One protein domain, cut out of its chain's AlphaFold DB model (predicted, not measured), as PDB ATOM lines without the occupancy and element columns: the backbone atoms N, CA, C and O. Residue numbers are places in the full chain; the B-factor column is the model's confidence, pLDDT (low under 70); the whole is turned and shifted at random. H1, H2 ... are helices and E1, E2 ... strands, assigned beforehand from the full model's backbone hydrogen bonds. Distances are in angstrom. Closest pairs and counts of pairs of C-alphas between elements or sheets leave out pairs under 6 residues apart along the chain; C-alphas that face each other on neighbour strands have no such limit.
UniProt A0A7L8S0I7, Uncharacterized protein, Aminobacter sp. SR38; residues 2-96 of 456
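Overview. This is residues 2 to 96 of the 456 residues of an uncharacterized protein of Aminobacter sp. SR38 (UniProt A0A7L8S0I7). Look first for two short parallel strands side by side, E1 and E2, with helix H3 packed on one side of them and the short helix H1 on the other. Beyond E2, helices H4 and H5 fold back on each other as a hairpin, and after H5 a long stretch with no named element, residues 73 to 96, loops out, its residues 77 to 82 sticking out free of the body, and then returns past H5. The printed part has 95 residues, mostly helix in its named elements, in the order H1 E1 H2 H3 E2 H4 H5. It is compact, with a radius of gyration of the C-alphas of 14.0 A and spans of 41 by 31 by 26 A.

Arrangement. Begin at H1, residues 2 to 7, where the C-alphas of Lys 2 and Val 12 are the closest to E1, residues 11 to 13, at 6.9 A. H1 is near E2, residues 42 to 44, with 5 pairs of C-alphas within 10 A. E1 and E2 are parallel neighbours at 9 degrees; look for N 13 and O 43, 2.8 A apart, and N 43 and O 11, 2.9 A apart, both within hydrogen-bond range. Between them in the chain come H2, residues 16 to 19, and H3, residues 26 to 37, in a strand-helix-strand unit, two parallel neighbour strands with helices between, whose crossover is right-handed. H2 and H3 only just touch, with 3 pairs of C-alphas within 8 A, closest at Leu 19 and Pro 27, 6.8 A; H3 does so with residues 27 to 28 alone. H3 comes closest to E2 at the C-alphas of Ala 35 and Phe 42, 6.2 A. H4, residues 48 to 57, and H5, residues 62 to 72, touch as a helical hairpin, closest at the C-alphas of Arg 55 and Leu 64, 5.5 A. They run opposite ways at a steep tilt of 37 degrees, only just past shallow. H3 and H5 are apart. In H1, H3, H4 and H5 every O i to N i+4 pair is within hydrogen-bond range; H2 is too short for such a pair.

Along the chain. Find C-alpha 2 at (266.927, 246.300, 300.912), where H1 begins; it runs 8.6 A. E1 spans 6.9 A, H2 5.2 A and E2 6.7 A. H3 starts at C-alpha 26, at (255.736, 255.673, 283.653), and runs 16.1 A. H4 covers 14.5 A, and H5 runs 15.4 A to C-alpha 72 at (240.980, 240.631, 295.297).

Size, cuts and confidence. The two C-alphas farthest apart are those of Ala 22 and Arg 79, 43.5 A. The printed part has no cut, and no link between named elements is long. Residues 21 to 23 are under 70 in pLDDT; the mean of the printed part is 87.9.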
ATOM      1  N   LYS A   2     266.344 245.697 302.140       78.44
ATOM      2  CA  LYS A   2     266.927 246.300 300.912       78.44
ATOM      3  C   LYS A   2     268.369 245.848 300.602       78.44
ATOM      4  O   LYS A   2     268.571 245.371 299.491       78.44
ATOM      5  N   PRO A   3     269.327 245.891 301.552       81.69
ATOM      6  CA  PRO A   3     270.688 245.430 301.277       81.69
ATOM      7  C   PRO A   3     270.744 243.958 300.845       81.69
ATOM      8  O   PRO A   3     271.505 243.601 299.957       81.69
ATOM      9  N   GLU A   4     269.898 243.105 301.428       87.06
ATOM     10  CA  GLU A   4     269.825 241.674 301.098       87.06
ATOM     11  C   GLU A   4     269.240 241.443 299.695       87.06
ATOM     12  O   GLU A   4     269.749 240.622 298.938       87.06
ATOM     13  N   LEU A   5     268.204 242.201 299.320       87.06
ATOM     14  CA  LEU A   5     267.581 242.131 297.995       87.06
ATOM     15  C   LEU A   5     268.507 242.663 296.894       87.06
ATOM     16  O   LEU A   5     268.570 242.088 295.810       87.06
ATOM     17  N   GLU A   6     269.250 243.734 297.170       86.81
ATOM     18  CA  GLU A   6     270.239 244.283 296.238       86.81
ATOM     19  C   GLU A   6     271.419 243.323 296.037       86.81
ATOM     20  O   GLU A   6     271.865 243.144 294.903       86.81
ATOM     21  N   VAL A   7     271.871 242.635 297.095       89.25
ATOM     22  CA  VAL A   7     272.869 241.550 297.000       89.25
ATOM     23  C   VAL A   7     272.361 240.396 296.130       89.25
ATOM     24  O   VAL A   7     273.133 239.823 295.366       89.25
ATOM     25  N   ALA A   8     271.060 240.100 296.168       86.75
ATOM     26  CA  ALA A   8     270.420 239.129 295.277       86.75
ATOM     27  C   ALA A   8     270.200 239.651 293.837       86.75
ATOM     28  O   ALA A   8     269.563 238.984 293.022       86.75
ATOM     29  N   GLY A   9     270.703 240.845 293.502       88.81
ATOM     30  CA  GLY A   9     270.605 241.433 292.168       88.81
ATOM     31  C   GLY A   9     269.252 242.075 291.853       88.81
ATOM     32  O   GLY A   9     269.033 242.476 290.704       88.81
ATOM     33  N   ALA A  10     268.357 242.224 292.833       90.56
ATOM     34  CA  ALA A  10     267.041 242.815 292.621       90.56
ATOM     35  C   ALA A  10     267.110 244.332 292.386       90.56
ATOM     36  O   ALA A  10     267.965 245.038 292.924       90.56
ATOM     37  N   ILE A  11     266.171 244.852 291.599       92.50
ATOM     38  CA  ILE A  11     265.884 246.284 291.512       92.50
ATOM     39  C   ILE A  11     264.833 246.603 292.577       92.50
ATOM     40  O   ILE A  11     263.724 246.073 292.530       92.50
ATOM     41  N   VAL A  12     265.189 247.457 293.541       92.75
ATOM     42  CA  VAL A  12     264.342 247.781 294.698       92.75
ATOM     43  C   VAL A  12     263.817 249.214 294.611       92.75
ATOM     44  O   VAL A  12     264.579 250.171 294.463       92.75
ATOM     45  N   VAL A  13     262.502 249.367 294.746       91.75
ATOM     46  CA  VAL A  13     261.801 250.646 294.898       91.75
ATOM     47  C   VAL A  13     261.179 250.704 296.295       91.75
ATOM     48  O   VAL A  13     260.181 250.042 296.563       91.75
ATOM     49  N   GLU A  14     261.765 251.498 297.192       89.06
ATOM     50  CA  GLU A  14     261.328 251.594 298.600       89.06
ATOM     51  C   GLU A  14     260.039 252.402 298.798       89.06
ATOM     52  O   GLU A  14     259.321 252.177 299.767       89.06
ATOM     53  N   ASP A  15     259.747 253.340 297.898       87.88
ATOM     54  CA  ASP A  15     258.514 254.127 297.931       87.88
ATOM     55  C   ASP A  15     258.090 254.503 296.507       87.88
ATOM     56  O   ASP A  15     258.606 255.448 295.899       87.88
ATOM     57  N   ALA A  16     257.123 253.758 295.969       87.50
ATOM     58  CA  ALA A  16     256.524 254.055 294.672       87.50
ATOM     59  C   ALA A  16     255.896 255.458 294.629       87.50
ATOM     60  O   ALA A  16     255.961 256.131 293.601       87.50
ATOM     61  N   THR A  17     255.354 255.944 295.751       84.81
ATOM     62  CA  THR A  17     254.724 257.270 295.851       84.81
ATOM     63  C   THR A  17     255.735 258.378 295.571       84.81
ATOM     64  O   THR A  17     255.426 259.345 294.874       84.81
ATOM     65  N   ALA A  18     256.965 258.233 296.074       84.81
ATOM     66  CA  ALA A  18     258.035 259.199 295.853       84.81
ATOM     67  C   ALA A  18     258.505 259.253 294.390       84.81
ATOM     68  O   ALA A  18     258.893 260.322 293.920       84.81
ATOM     69  N   LEU A  19     258.447 258.133 293.665       83.62
ATOM     70  CA  LEU A  19     258.820 258.073 292.247       83.62
ATOM     71  C   LEU A  19     257.687 258.505 291.310       83.62
ATOM     72  O   LEU A  19     257.954 258.997 290.218       83.62
ATOM     73  N   MET A  20     256.432 258.385 291.744       84.56
ATOM     74  CA  MET A  20     255.241 258.770 290.977       84.56
ATOM     75  C   MET A  20     254.836 260.245 291.172       84.56
ATOM     76  O   MET A  20     253.687 260.609 290.901       84.56
ATOM     77  N   ARG A  21     255.752 261.118 291.635       64.88
ATOM     78  CA  ARG A  21     255.543 262.559 291.926       64.88
ATOM     79  C   ARG A  21     255.274 263.407 290.665       64.88
ATOM     80  O   ARG A  21     256.036 264.300 290.329       64.88
ATOM     81  N   ALA A  22     254.195 263.100 289.960       65.94
ATOM     82  CA  ALA A  22     253.492 263.907 288.955       65.94
ATOM     83  C   ALA A  22     252.178 263.214 288.513       65.94
ATOM     84  O   ALA A  22     251.623 263.555 287.474       65.94
ATOM     85  N   GLY A  23     251.724 262.165 289.221       66.88
ATOM     86  CA  GLY A  23     250.652 261.280 288.744       66.88
ATOM     87  C   GLY A  23     251.067 260.385 287.569       66.88
ATOM     88  O   GLY A  23     250.243 259.636 287.052       66.88
ATOM     89  N   SER A  24     252.338 260.438 287.152       83.25
ATOM     90  CA  SER A  24     252.879 259.594 286.091       83.25
ATOM     91  C   SER A  24     253.368 258.267 286.664       83.25
ATOM     92  O   SER A  24     254.287 258.226 287.481       83.25
ATOM     93  N   VAL A  25     252.761 257.175 286.204       88.50
ATOM     94  CA  VAL A  25     253.172 255.796 286.513       88.50
ATOM     95  C   VAL A  25     254.399 255.346 285.711       88.50
ATOM     96  O   VAL A  25     255.028 254.343 286.052       88.50
ATOM     97  N   GLN A  26     254.747 256.080 284.648       89.00
ATOM     98  CA  GLN A  26     255.736 255.673 283.653       89.00
ATOM     99  C   GLN A  26     257.120 255.352 284.246       89.00
ATOM    100  O   GLN A  26     257.665 254.311 283.891       89.00
ATOM    101  N   PRO A  27     257.659 256.118 285.221       90.38
ATOM    102  CA  PRO A  27     258.958 255.805 285.820       90.38
ATOM    103  C   PRO A  27     259.021 254.426 286.488       90.38
ATOM    104  O   PRO A  27     260.079 253.799 286.517       90.38
ATOM    105  N   ILE A  28     257.902 253.951 287.045       91.44
ATOM    106  CA  ILE A  28     257.815 252.616 287.643       91.44
ATOM    107  C   ILE A  28     257.678 251.557 286.552       91.44
ATOM    108  O   ILE A  28     258.399 250.563 286.589       91.44
ATOM    109  N   LEU A  29     256.791 251.777 285.574       89.44
ATOM    110  CA  LEU A  29     256.580 250.833 284.474       89.44
ATOM    111  C   LEU A  29     257.855 250.623 283.650       89.44
ATOM    112  O   LEU A  29     258.180 249.484 283.331       89.44
ATOM    113  N   ASP A  30     258.609 251.684 283.369       89.69
ATOM    114  CA  ASP A  30     259.874 251.605 282.635       89.69
ATOM    115  C   ASP A  30     260.920 250.807 283.414       89.69
ATOM    116  O   ASP A  30     261.529 249.890 282.868       89.69
ATOM    117  N   LYS A  31     261.089 251.094 284.713       91.56
ATOM    118  CA  LYS A  31     262.010 250.335 285.572       91.56
ATOM    119  C   LYS A  31     261.619 248.867 285.675       91.56
ATOM    120  O   LYS A  31     262.494 248.004 285.690       91.56
ATOM    121  N   TRP A  32     260.325 248.584 285.757       90.50
ATOM    122  CA  TRP A  32     259.835 247.217 285.829       90.50
ATOM    123  C   TRP A  32     260.049 246.471 284.505       90.50
ATOM    124  O   TRP A  32     260.558 245.354 284.522       90.50
ATOM    125  N   ARG A  33     259.764 247.100 283.358       88.81
ATOM    126  CA  ARG A  33     260.034 246.533 282.023       88.81
ATOM    127  C   ARG A  33     261.523 246.269 281.813       88.81
ATOM    128  O   ARG A  33     261.881 245.162 281.432       88.81
ATOM    129  N   GLN A  34     262.385 247.221 282.172       91.06
ATOM    130  CA  GLN A  34     263.841 247.041 282.134       91.06
ATOM    131  C   GLN A  34     264.308 245.885 283.028       91.06
ATOM    132  O   GLN A  34     265.212 245.145 282.653       91.06
ATOM    133  N   ALA A  35     263.696 245.704 284.205       91.56
ATOM    134  CA  ALA A  35     264.004 244.580 285.086       91.56
ATOM    135  C   ALA A  35     263.634 243.237 284.441       91.56
ATOM    136  O   ALA A  35     264.435 242.306 284.476       91.56
ATOM    137  N   ILE A  36     262.455 243.158 283.814       88.44
ATOM    138  CA  ILE A  36     261.988 241.965 283.096       88.44
ATOM    139  C   ILE A  36     262.916 241.652 281.914       88.44
ATOM    140  O   ILE A  36     263.367 240.515 281.786       88.44
ATOM    141  N   GLU A  37     263.246 242.649 281.088       90.56
ATOM    142  CA  GLU A  37     264.162 242.502 279.945       90.56
ATOM    143  C   GLU A  37     265.559 242.046 280.383       90.56
ATOM    144  O   GLU A  37     266.167 241.191 279.742       90.56
ATOM    145  N   ALA A  38     266.049 242.564 281.511       91.81
ATOM    146  CA  ALA A  38     267.328 242.176 282.096       91.81
ATOM    147  C   ALA A  38     267.275 240.868 282.912       91.81
ATOM    148  O   ALA A  38     268.290 240.491 283.494       91.81
ATOM    149  N   GLN A  39     266.115 240.199 283.000       89.75
ATOM    150  CA  GLN A  39     265.877 239.015 283.842       89.75
ATOM    151  C   GLN A  39     266.283 239.209 285.314       89.75
ATOM    152  O   GLN A  39     266.788 238.301 285.974       89.75
ATOM    153  N   ARG A  40     266.058 240.413 285.846       92.25
ATOM    154  CA  ARG A  40     266.361 240.768 287.235       92.25
ATOM    155  C   ARG A  40     265.086 240.793 288.077       92.25
ATOM    156  O   ARG A  40     264.076 241.333 287.622       92.25
ATOM    157  N   PRO A  41     265.120 240.296 289.328       92.44
ATOM    158  CA  PRO A  41     263.994 240.447 290.240       92.44
ATOM    159  C   PRO A  41     263.652 241.927 290.456       92.44
ATOM    160  O   PRO A  41     264.544 242.771 290.569       92.44
ATOM    161  N   PHE A  42     262.364 242.242 290.551       93.38
ATOM    162  CA  PHE A  42     261.875 243.591 290.827       93.38
ATOM    163  C   PHE A  42     261.048 243.583 292.113       93.38
ATOM    164  O   PHE A  42     260.096 242.815 292.235       93.38
ATOM    165  N   CYS A  43     261.410 244.430 293.075       94.06
ATOM    166  CA  CYS A  43     260.703 244.575 294.344       94.06
ATOM    167  C   CYS A  43     260.277 246.029 294.527       94.06
ATOM    168  O   CYS A  43     261.089 246.946 294.397       94.06
ATOM    169  N   MET A  44     259.007 246.247 294.853       92.69
ATOM    170  CA  MET A  44     258.450 247.580 295.038       92.69
ATOM    171  C   MET A  44     257.527 247.612 296.248       92.69
ATOM    172  O   MET A  44     256.606 246.805 296.354       92.69
ATOM    173  N   ALA A  45     257.736 248.597 297.115       92.50
ATOM    174  CA  ALA A  45     256.782 248.975 298.142       92.50
ATOM    175  C   ALA A  45     255.893 250.116 297.629       92.50
ATOM    176  O   ALA A  45     256.374 251.146 297.144       92.50
ATOM    177  N   ALA A  46     254.580 249.920 297.719       90.75
ATOM    178  CA  ALA A  46     253.584 250.866 297.243       90.75
ATOM    179  C   ALA A  46     252.380 250.910 298.187       90.75
ATOM    180  O   ALA A  46     251.940 249.882 298.697       90.75
ATOM    181  N   ASN A  47     251.824 252.108 298.369       89.06
ATOM    182  CA  ASN A  47     250.511 252.272 298.984       89.06
ATOM    183  C   ASN A  47     249.401 251.827 298.013       89.06
ATOM    184  O   ASN A  47     249.621 251.703 296.805       89.06
ATOM    185  N   GLU A  48     248.182 251.649 298.529       86.38
ATOM    186  CA  GLU A  48     247.039 251.150 297.751       86.38
ATOM    187  C   GLU A  48     246.712 252.023 296.528       86.38
ATOM    188  O   GLU A  48     246.477 251.499 295.438       86.38
ATOM    189  N   TYR A  49     246.750 253.352 296.672       88.19
ATOM    190  CA  TYR A  49     246.423 254.267 295.576       88.19
ATOM    191  C   TYR A  49     247.465 254.263 294.437       88.19
ATOM    192  O   TYR A  49     247.066 254.050 293.292       88.19
ATOM    193  N   PRO A  50     248.784 254.400 294.686       89.00
ATOM    194  CA  PRO A  50     249.805 254.174 293.657       89.00
ATOM    195  C   PRO A  50     249.687 252.807 292.962       89.00
ATOM    196  O   PRO A  50     249.788 252.722 291.739       89.00
ATOM    197  N   LEU A  51     249.404 251.738 293.717       89.62
ATOM    198  CA  LEU A  51     249.198 250.404 293.145       89.62
ATOM    199  C   LEU A  51     247.938 250.340 292.269       89.62
ATOM    200  O   LEU A  51     247.928 249.695 291.222       89.62
ATOM    201  N   TYR A  52     246.864 251.019 292.669       89.25
ATOM    202  CA  TYR A  52     245.671 251.197 291.843       89.25
ATOM    203  C   TYR A  52     245.983 251.945 290.541       89.25
ATOM    204  O   TYR A  52     245.595 251.469 289.477       89.25
ATOM    205  N   GLN A  53     246.737 253.049 290.603       90.00
ATOM    206  CA  GLN A  53     247.147 253.812 289.419       90.00
ATOM    207  C   GLN A  53     247.946 252.957 288.425       90.00
ATOM    208  O   GLN A  53     247.704 253.029 287.222       90.00
ATOM    209  N   LEU A  54     248.844 252.098 288.915       89.31
ATOM    210  CA  LEU A  54     249.583 251.159 288.067       89.31
ATOM    211  C   LEU A  54     248.648 250.172 287.356       89.31
ATOM    212  O   LEU A  54     248.766 249.987 286.148       89.31
ATOM    213  N   ARG A  55     247.680 249.589 288.076       88.19
ATOM    214  CA  ARG A  55     246.717 248.619 287.518       88.19
ATOM    215  C   ARG A  55     245.820 249.206 286.427       88.19
ATOM    216  O   ARG A  55     245.466 248.498 285.491       88.19
ATOM    217  N   ILE A  56     245.428 250.477 286.539       87.81
ATOM    218  CA  ILE A  56     244.563 251.119 285.534       87.81
ATOM    219  C   ILE A  56     245.326 251.595 284.297       87.81
ATOM    220  O   ILE A  56     244.707 251.738 283.243       87.81
ATOM    221  N   ALA A  57     246.626 251.865 284.426       86.19
ATOM    222  CA  ALA A  57     247.430 252.445 283.357       86.19
ATOM    223  C   ALA A  57     247.835 251.434 282.277       86.19
ATOM    224  O   ALA A  57     248.077 251.829 281.140       86.19
ATOM    225  N   ASP A  58     247.891 250.145 282.614       82.06
ATOM    226  CA  ASP A  58     248.255 249.076 281.683       82.06
ATOM    227  C   ASP A  58     247.389 247.833 281.955       82.06
ATOM    228  O   ASP A  58     247.796 246.871 282.606       82.06
ATOM    229  N   LYS A  59     246.131 247.902 281.498       78.81
ATOM    230  CA  LYS A  59     245.106 246.863 281.722       78.81
ATOM    231  C   LYS A  59     245.369 245.565 280.956       78.81
ATOM    232  O   LYS A  59     244.894 244.517 281.378       78.81
ATOM    233  N   GLU A  60     246.114 245.640 279.856       82.75
ATOM    234  CA  GLU A  60     246.445 244.490 279.004       82.75
ATOM    235  C   GLU A  60     247.641 243.689 279.552       82.75
ATOM    236  O   GLU A  60     247.902 242.558 279.131       82.75
ATOM    237  N   SER A  61     248.376 244.242 280.525       85.69
ATOM    238  CA  SER A  61     249.483 243.547 281.175       85.69
ATOM    239  C   SER A  61     248.997 242.354 281.999       85.69
ATOM    240  O   SER A  61     248.352 242.500 283.041       85.69
ATOM    241  N   LYS A  62     249.418 241.149 281.592       87.69
ATOM    242  CA  LYS A  62     249.190 239.901 282.345       87.69
ATOM    243  C   LYS A  62     249.678 239.992 283.794       87.69
ATOM    244  O   LYS A  62     249.025 239.474 284.692       87.69
ATOM    245  N   HIS A  63     250.783 240.698 284.040       88.44
ATOM    246  CA  HIS A  63     251.324 240.876 285.386       88.44
ATOM    247  C   HIS A  63     250.431 241.773 286.255       88.44
ATOM    248  O   HIS A  63     250.234 241.488 287.430       88.44
ATOM    249  N   LEU A  64     249.853 242.842 285.697       89.62
ATOM    250  CA  LEU A  64     248.947 243.724 286.446       89.62
ATOM    251  C   LEU A  64     247.555 243.110 286.635       89.62
ATOM    252  O   LEU A  64     246.903 243.372 287.652       89.62
ATOM    253  N   ALA A  65     247.121 242.254 285.709       89.56
ATOM    254  CA  ALA A  65     245.965 241.388 285.908       89.56
ATOM    255  C   ALA A  65     246.205 240.418 287.080       89.56
ATOM    256  O   ALA A  65     245.346 240.290 287.951       89.56
ATOM    257  N   GLU A  66     247.400 239.828 287.171       90.88
ATOM    258  CA  GLU A  66     247.786 238.961 288.288       90.88
ATOM    259  C   GLU A  66     247.866 239.721 289.623       90.88
ATOM    260  O   GLU A  66     247.290 239.281 290.619       90.88
ATOM    261  N   VAL A  67     248.465 240.919 289.648       91.38
ATOM    262  CA  VAL A  67     248.424 241.815 290.822       91.38
ATOM    263  C   VAL A  67     246.978 242.068 291.247       91.38
ATOM    264  O   VAL A  67     246.637 241.954 292.424       91.38
ATOM    265  N   SER A  68     246.101 242.378 290.288       90.06
ATOM    266  CA  SER A  68     244.681 242.610 290.556       90.06
ATOM    267  C   SER A  68     244.014 241.378 291.158       90.06
ATOM    268  O   SER A  68     243.302 241.508 292.154       90.06
ATOM    269  N   ARG A  69     244.259 240.186 290.606       91.00
ATOM    270  CA  ARG A  69     243.730 238.919 291.119       91.00
ATOM    271  C   ARG A  69     244.170 238.678 292.562       91.00
ATOM    272  O   ARG A  69     243.312 238.391 293.401       91.00
ATOM    273  N   GLN A  70     245.458 238.851 292.871       92.50
ATOM    274  CA  GLN A  70     245.989 238.671 294.224       92.50
ATOM    275  C   GLN A  70     245.438 239.702 295.219       92.50
ATOM    276  O   GLN A  70     245.138 239.332 296.352       92.50
ATOM    277  N   CYS A  71     245.227 240.959 294.805       90.38
ATOM    278  CA  CYS A  71     244.586 241.978 295.644       90.38
ATOM    279  C   CYS A  71     243.120 241.639 295.977       90.38
ATOM    280  O   CYS A  71     242.685 241.872 297.103       90.38
ATOM    281  N   HIS A  72     242.357 241.076 295.031       88.81
ATOM    282  CA  HIS A  72     240.980 240.631 295.297       88.81
ATOM    283  C   HIS A  72     240.940 239.369 296.177       88.81
ATOM    284  O   HIS A  72     240.038 239.218 296.999       88.81
ATOM    285  N   HIS A  73     241.947 238.498 296.062       89.50
ATOM    286  CA  HIS A  73     242.075 237.248 296.818       89.50
ATOM    287  C   HIS A  73     243.177 237.342 297.880       89.50
ATOM    288  O   HIS A  73     244.067 236.490 297.960       89.50
ATOM    289  N   ARG A  74     243.124 238.407 298.691       91.81
ATOM    290  CA  ARG A  74     244.106 238.673 299.756       91.81
ATOM    291  C   ARG A  74     244.079 237.640 300.891       91.81
ATOM    292  O   ARG A  74     245.088 237.413 301.542       91.81
ATOM    293  N   LEU A  75     242.921 237.017 301.121       92.88
ATOM    294  CA  LEU A  75     242.708 235.936 302.084       92.88
ATOM    295  C   LEU A  75     242.077 234.747 301.363       92.88
ATOM    296  O   LEU A  75     241.279 234.933 300.442       92.88
ATOM    297  N   ALA A  76     242.406 233.546 301.821       92.31
ATOM    298  CA  ALA A  76     241.813 232.297 301.370       92.31
ATOM    299  C   ALA A  76     240.949 231.679 302.480       92.31
ATOM    300  O   ALA A  76     241.112 231.984 303.662       92.31
ATOM    301  N   TYR A  77     240.018 230.816 302.078       90.88
ATOM    302  CA  TYR A  77     239.078 230.126 302.961       90.88
ATOM    303  C   TYR A  77     239.033 228.652 302.560       90.88
ATOM    304  O   TYR A  77     239.129 228.334 301.374       90.88
ATOM    305  N   GLY A  78     238.936 227.757 303.542       87.38
ATOM    306  CA  GLY A  78     238.947 226.317 303.292       87.38
ATOM    307  C   GLY A  78     240.334 225.783 302.910       87.38
ATOM    308  O   GLY A  78     241.362 226.335 303.306       87.38
ATOM    309  N   ARG A  79     240.375 224.673 302.167       86.50
ATOM    310  CA  ARG A  79     241.629 224.009 301.754       86.50
ATOM    311  C   ARG A  79     242.352 224.801 300.670       86.50
ATOM    312  O   ARG A  79     241.703 225.519 299.917       86.50
ATOM    313  N   SER A  80     243.677 224.666 300.613       88.62
ATOM    314  CA  SER A  80     244.471 225.301 299.559       88.62
ATOM    315  C   SER A  80     244.088 224.751 298.187       88.62
ATOM    316  O   SER A  80     243.875 223.545 298.038       88.62
ATOM    317  N   THR A  81     243.968 225.649 297.214       88.69
ATOM    318  CA  THR A  81     243.675 225.330 295.814       88.69
ATOM    319  C   THR A  81     244.813 225.792 294.908       88.69
ATOM    320  O   THR A  81     245.573 226.691 295.262       88.69
ATOM    321  N   GLU A  82     244.920 225.205 293.713       86.12
ATOM    322  CA  GLU A  82     245.945 225.586 292.725       86.12
ATOM    323  C   GLU A  82     245.834 227.054 292.299       86.12
ATOM    324  O   GLU A  82     246.853 227.701 292.067       86.12
ATOM    325  N   ASP A  83     244.619 227.613 292.304       84.81
ATOM    326  CA  ASP A  83     244.374 229.036 292.047       84.81
ATOM    327  C   ASP A  83     245.105 229.951 293.039       84.81
ATOM    328  O   ASP A  83     245.279 231.137 292.777       84.81
ATOM    329  N   GLU A  84     245.532 229.462 294.203       90.12
ATOM    330  CA  GLU A  84     246.281 230.281 295.154       90.12
ATOM    331  C   GLU A  84     247.732 230.501 294.749       90.12
ATOM    332  O   GLU A  84     248.320 231.481 295.220       90.12
ATOM    333  N   ASN A  85     248.278 229.633 293.894       87.62
ATOM    334  CA  ASN A  85     249.652 229.714 293.422       87.62
ATOM    335  C   ASN A  85     249.868 230.982 292.590       87.62
ATOM    336  O   ASN A  85     248.927 231.599 292.075       87.62
ATOM    337  N   ALA A  86     251.127 231.397 292.506       85.50
ATOM    338  CA  ALA A  86     251.521 232.540 291.709       85.50
ATOM    339  C   ALA A  86     252.801 232.237 290.931       85.50
ATOM    340  O   ALA A  86     253.793 231.790 291.508       85.50
ATOM    341  N   ASP A  87     252.779 232.538 289.636       79.69
ATOM    342  CA  ASP A  87     253.910 232.323 288.740       79.69
ATOM    343  C   ASP A  87     254.737 233.606 288.625       79.69
ATOM    344  O   ASP A  87     254.374 234.551 287.925       79.69
ATOM    345  N   GLY A  88     255.860 233.663 289.345       84.31
ATOM    346  CA  GLY A  88     256.870 234.720 289.193       84.31
ATOM    347  C   GLY A  88     256.482 236.117 289.703       84.31
ATOM    348  O   GLY A  88     257.306 237.028 289.627       84.31
ATOM    349  N   LEU A  89     255.275 236.306 290.249       90.81
ATOM    350  CA  LEU A  89     254.815 237.568 290.836       90.81
ATOM    351  C   LEU A  89     254.106 237.326 292.167       90.81
ATOM    352  O   LEU A  89     253.146 236.569 292.233       90.81
ATOM    353  N   ILE A  90     254.518 238.026 293.222       93.25
ATOM    354  CA  ILE A  90     253.904 237.906 294.550       93.25
ATOM    355  C   ILE A  90     253.536 239.295 295.069       93.25
ATOM    356  O   ILE A  90     254.373 240.197 295.106       93.25
ATOM    357  N   VAL A  91     252.286 239.456 295.498       92.56
ATOM    358  CA  VAL A  91     251.794 240.645 296.198       92.56
ATOM    359  C   VAL A  91     251.703 240.344 297.691       92.56
ATOM    360  O   VAL A  91     250.951 239.467 298.115       92.56
ATOM    361  N   LEU A  92     252.444 241.110 298.492       92.06
ATOM    362  CA  LEU A  92     252.395 241.052 299.953       92.06
ATOM    363  C   LEU A  92     251.545 242.209 300.491       92.06
ATOM    364  O   LEU A  92     251.998 243.352 300.540       92.06
ATOM    365  N   ASP A  93     250.314 241.913 300.909       90.56
ATOM    366  CA  ASP A  93     249.447 242.892 301.572       90.56
ATOM    367  C   ASP A  93     249.824 243.022 303.055       90.56
ATOM    368  O   ASP A  93     249.346 242.280 303.917       90.56
ATOM    369  N   LEU A  94     250.684 243.996 303.358       87.38
ATOM    370  CA  LEU A  94     251.140 244.261 304.724       87.38
ATOM    371  C   LEU A  94     250.021 244.754 305.659       87.38
ATOM    372  O   LEU A  94     250.221 244.745 306.873       87.38
ATOM    373  N   SER A  95     248.841 245.136 305.144       84.81
ATOM    374  CA  SER A  95     247.676 245.491 305.978       84.81
ATOM    375  C   SER A  95     247.049 244.279 306.682       84.81
ATOM    376  O   SER A  95     246.269 244.425 307.628       84.81
ATOM    377  N   LEU A  96     247.388 243.065 306.234       87.25
ATOM    378  CA  LEU A  96     246.962 241.821 306.869       87.25
ATOM    379  C   LEU A  96     247.788 241.474 308.109       87.25
ATOM    380  O   LEU A  96     247.337 240.672 308.925       87.25
TER     381      LEU A  96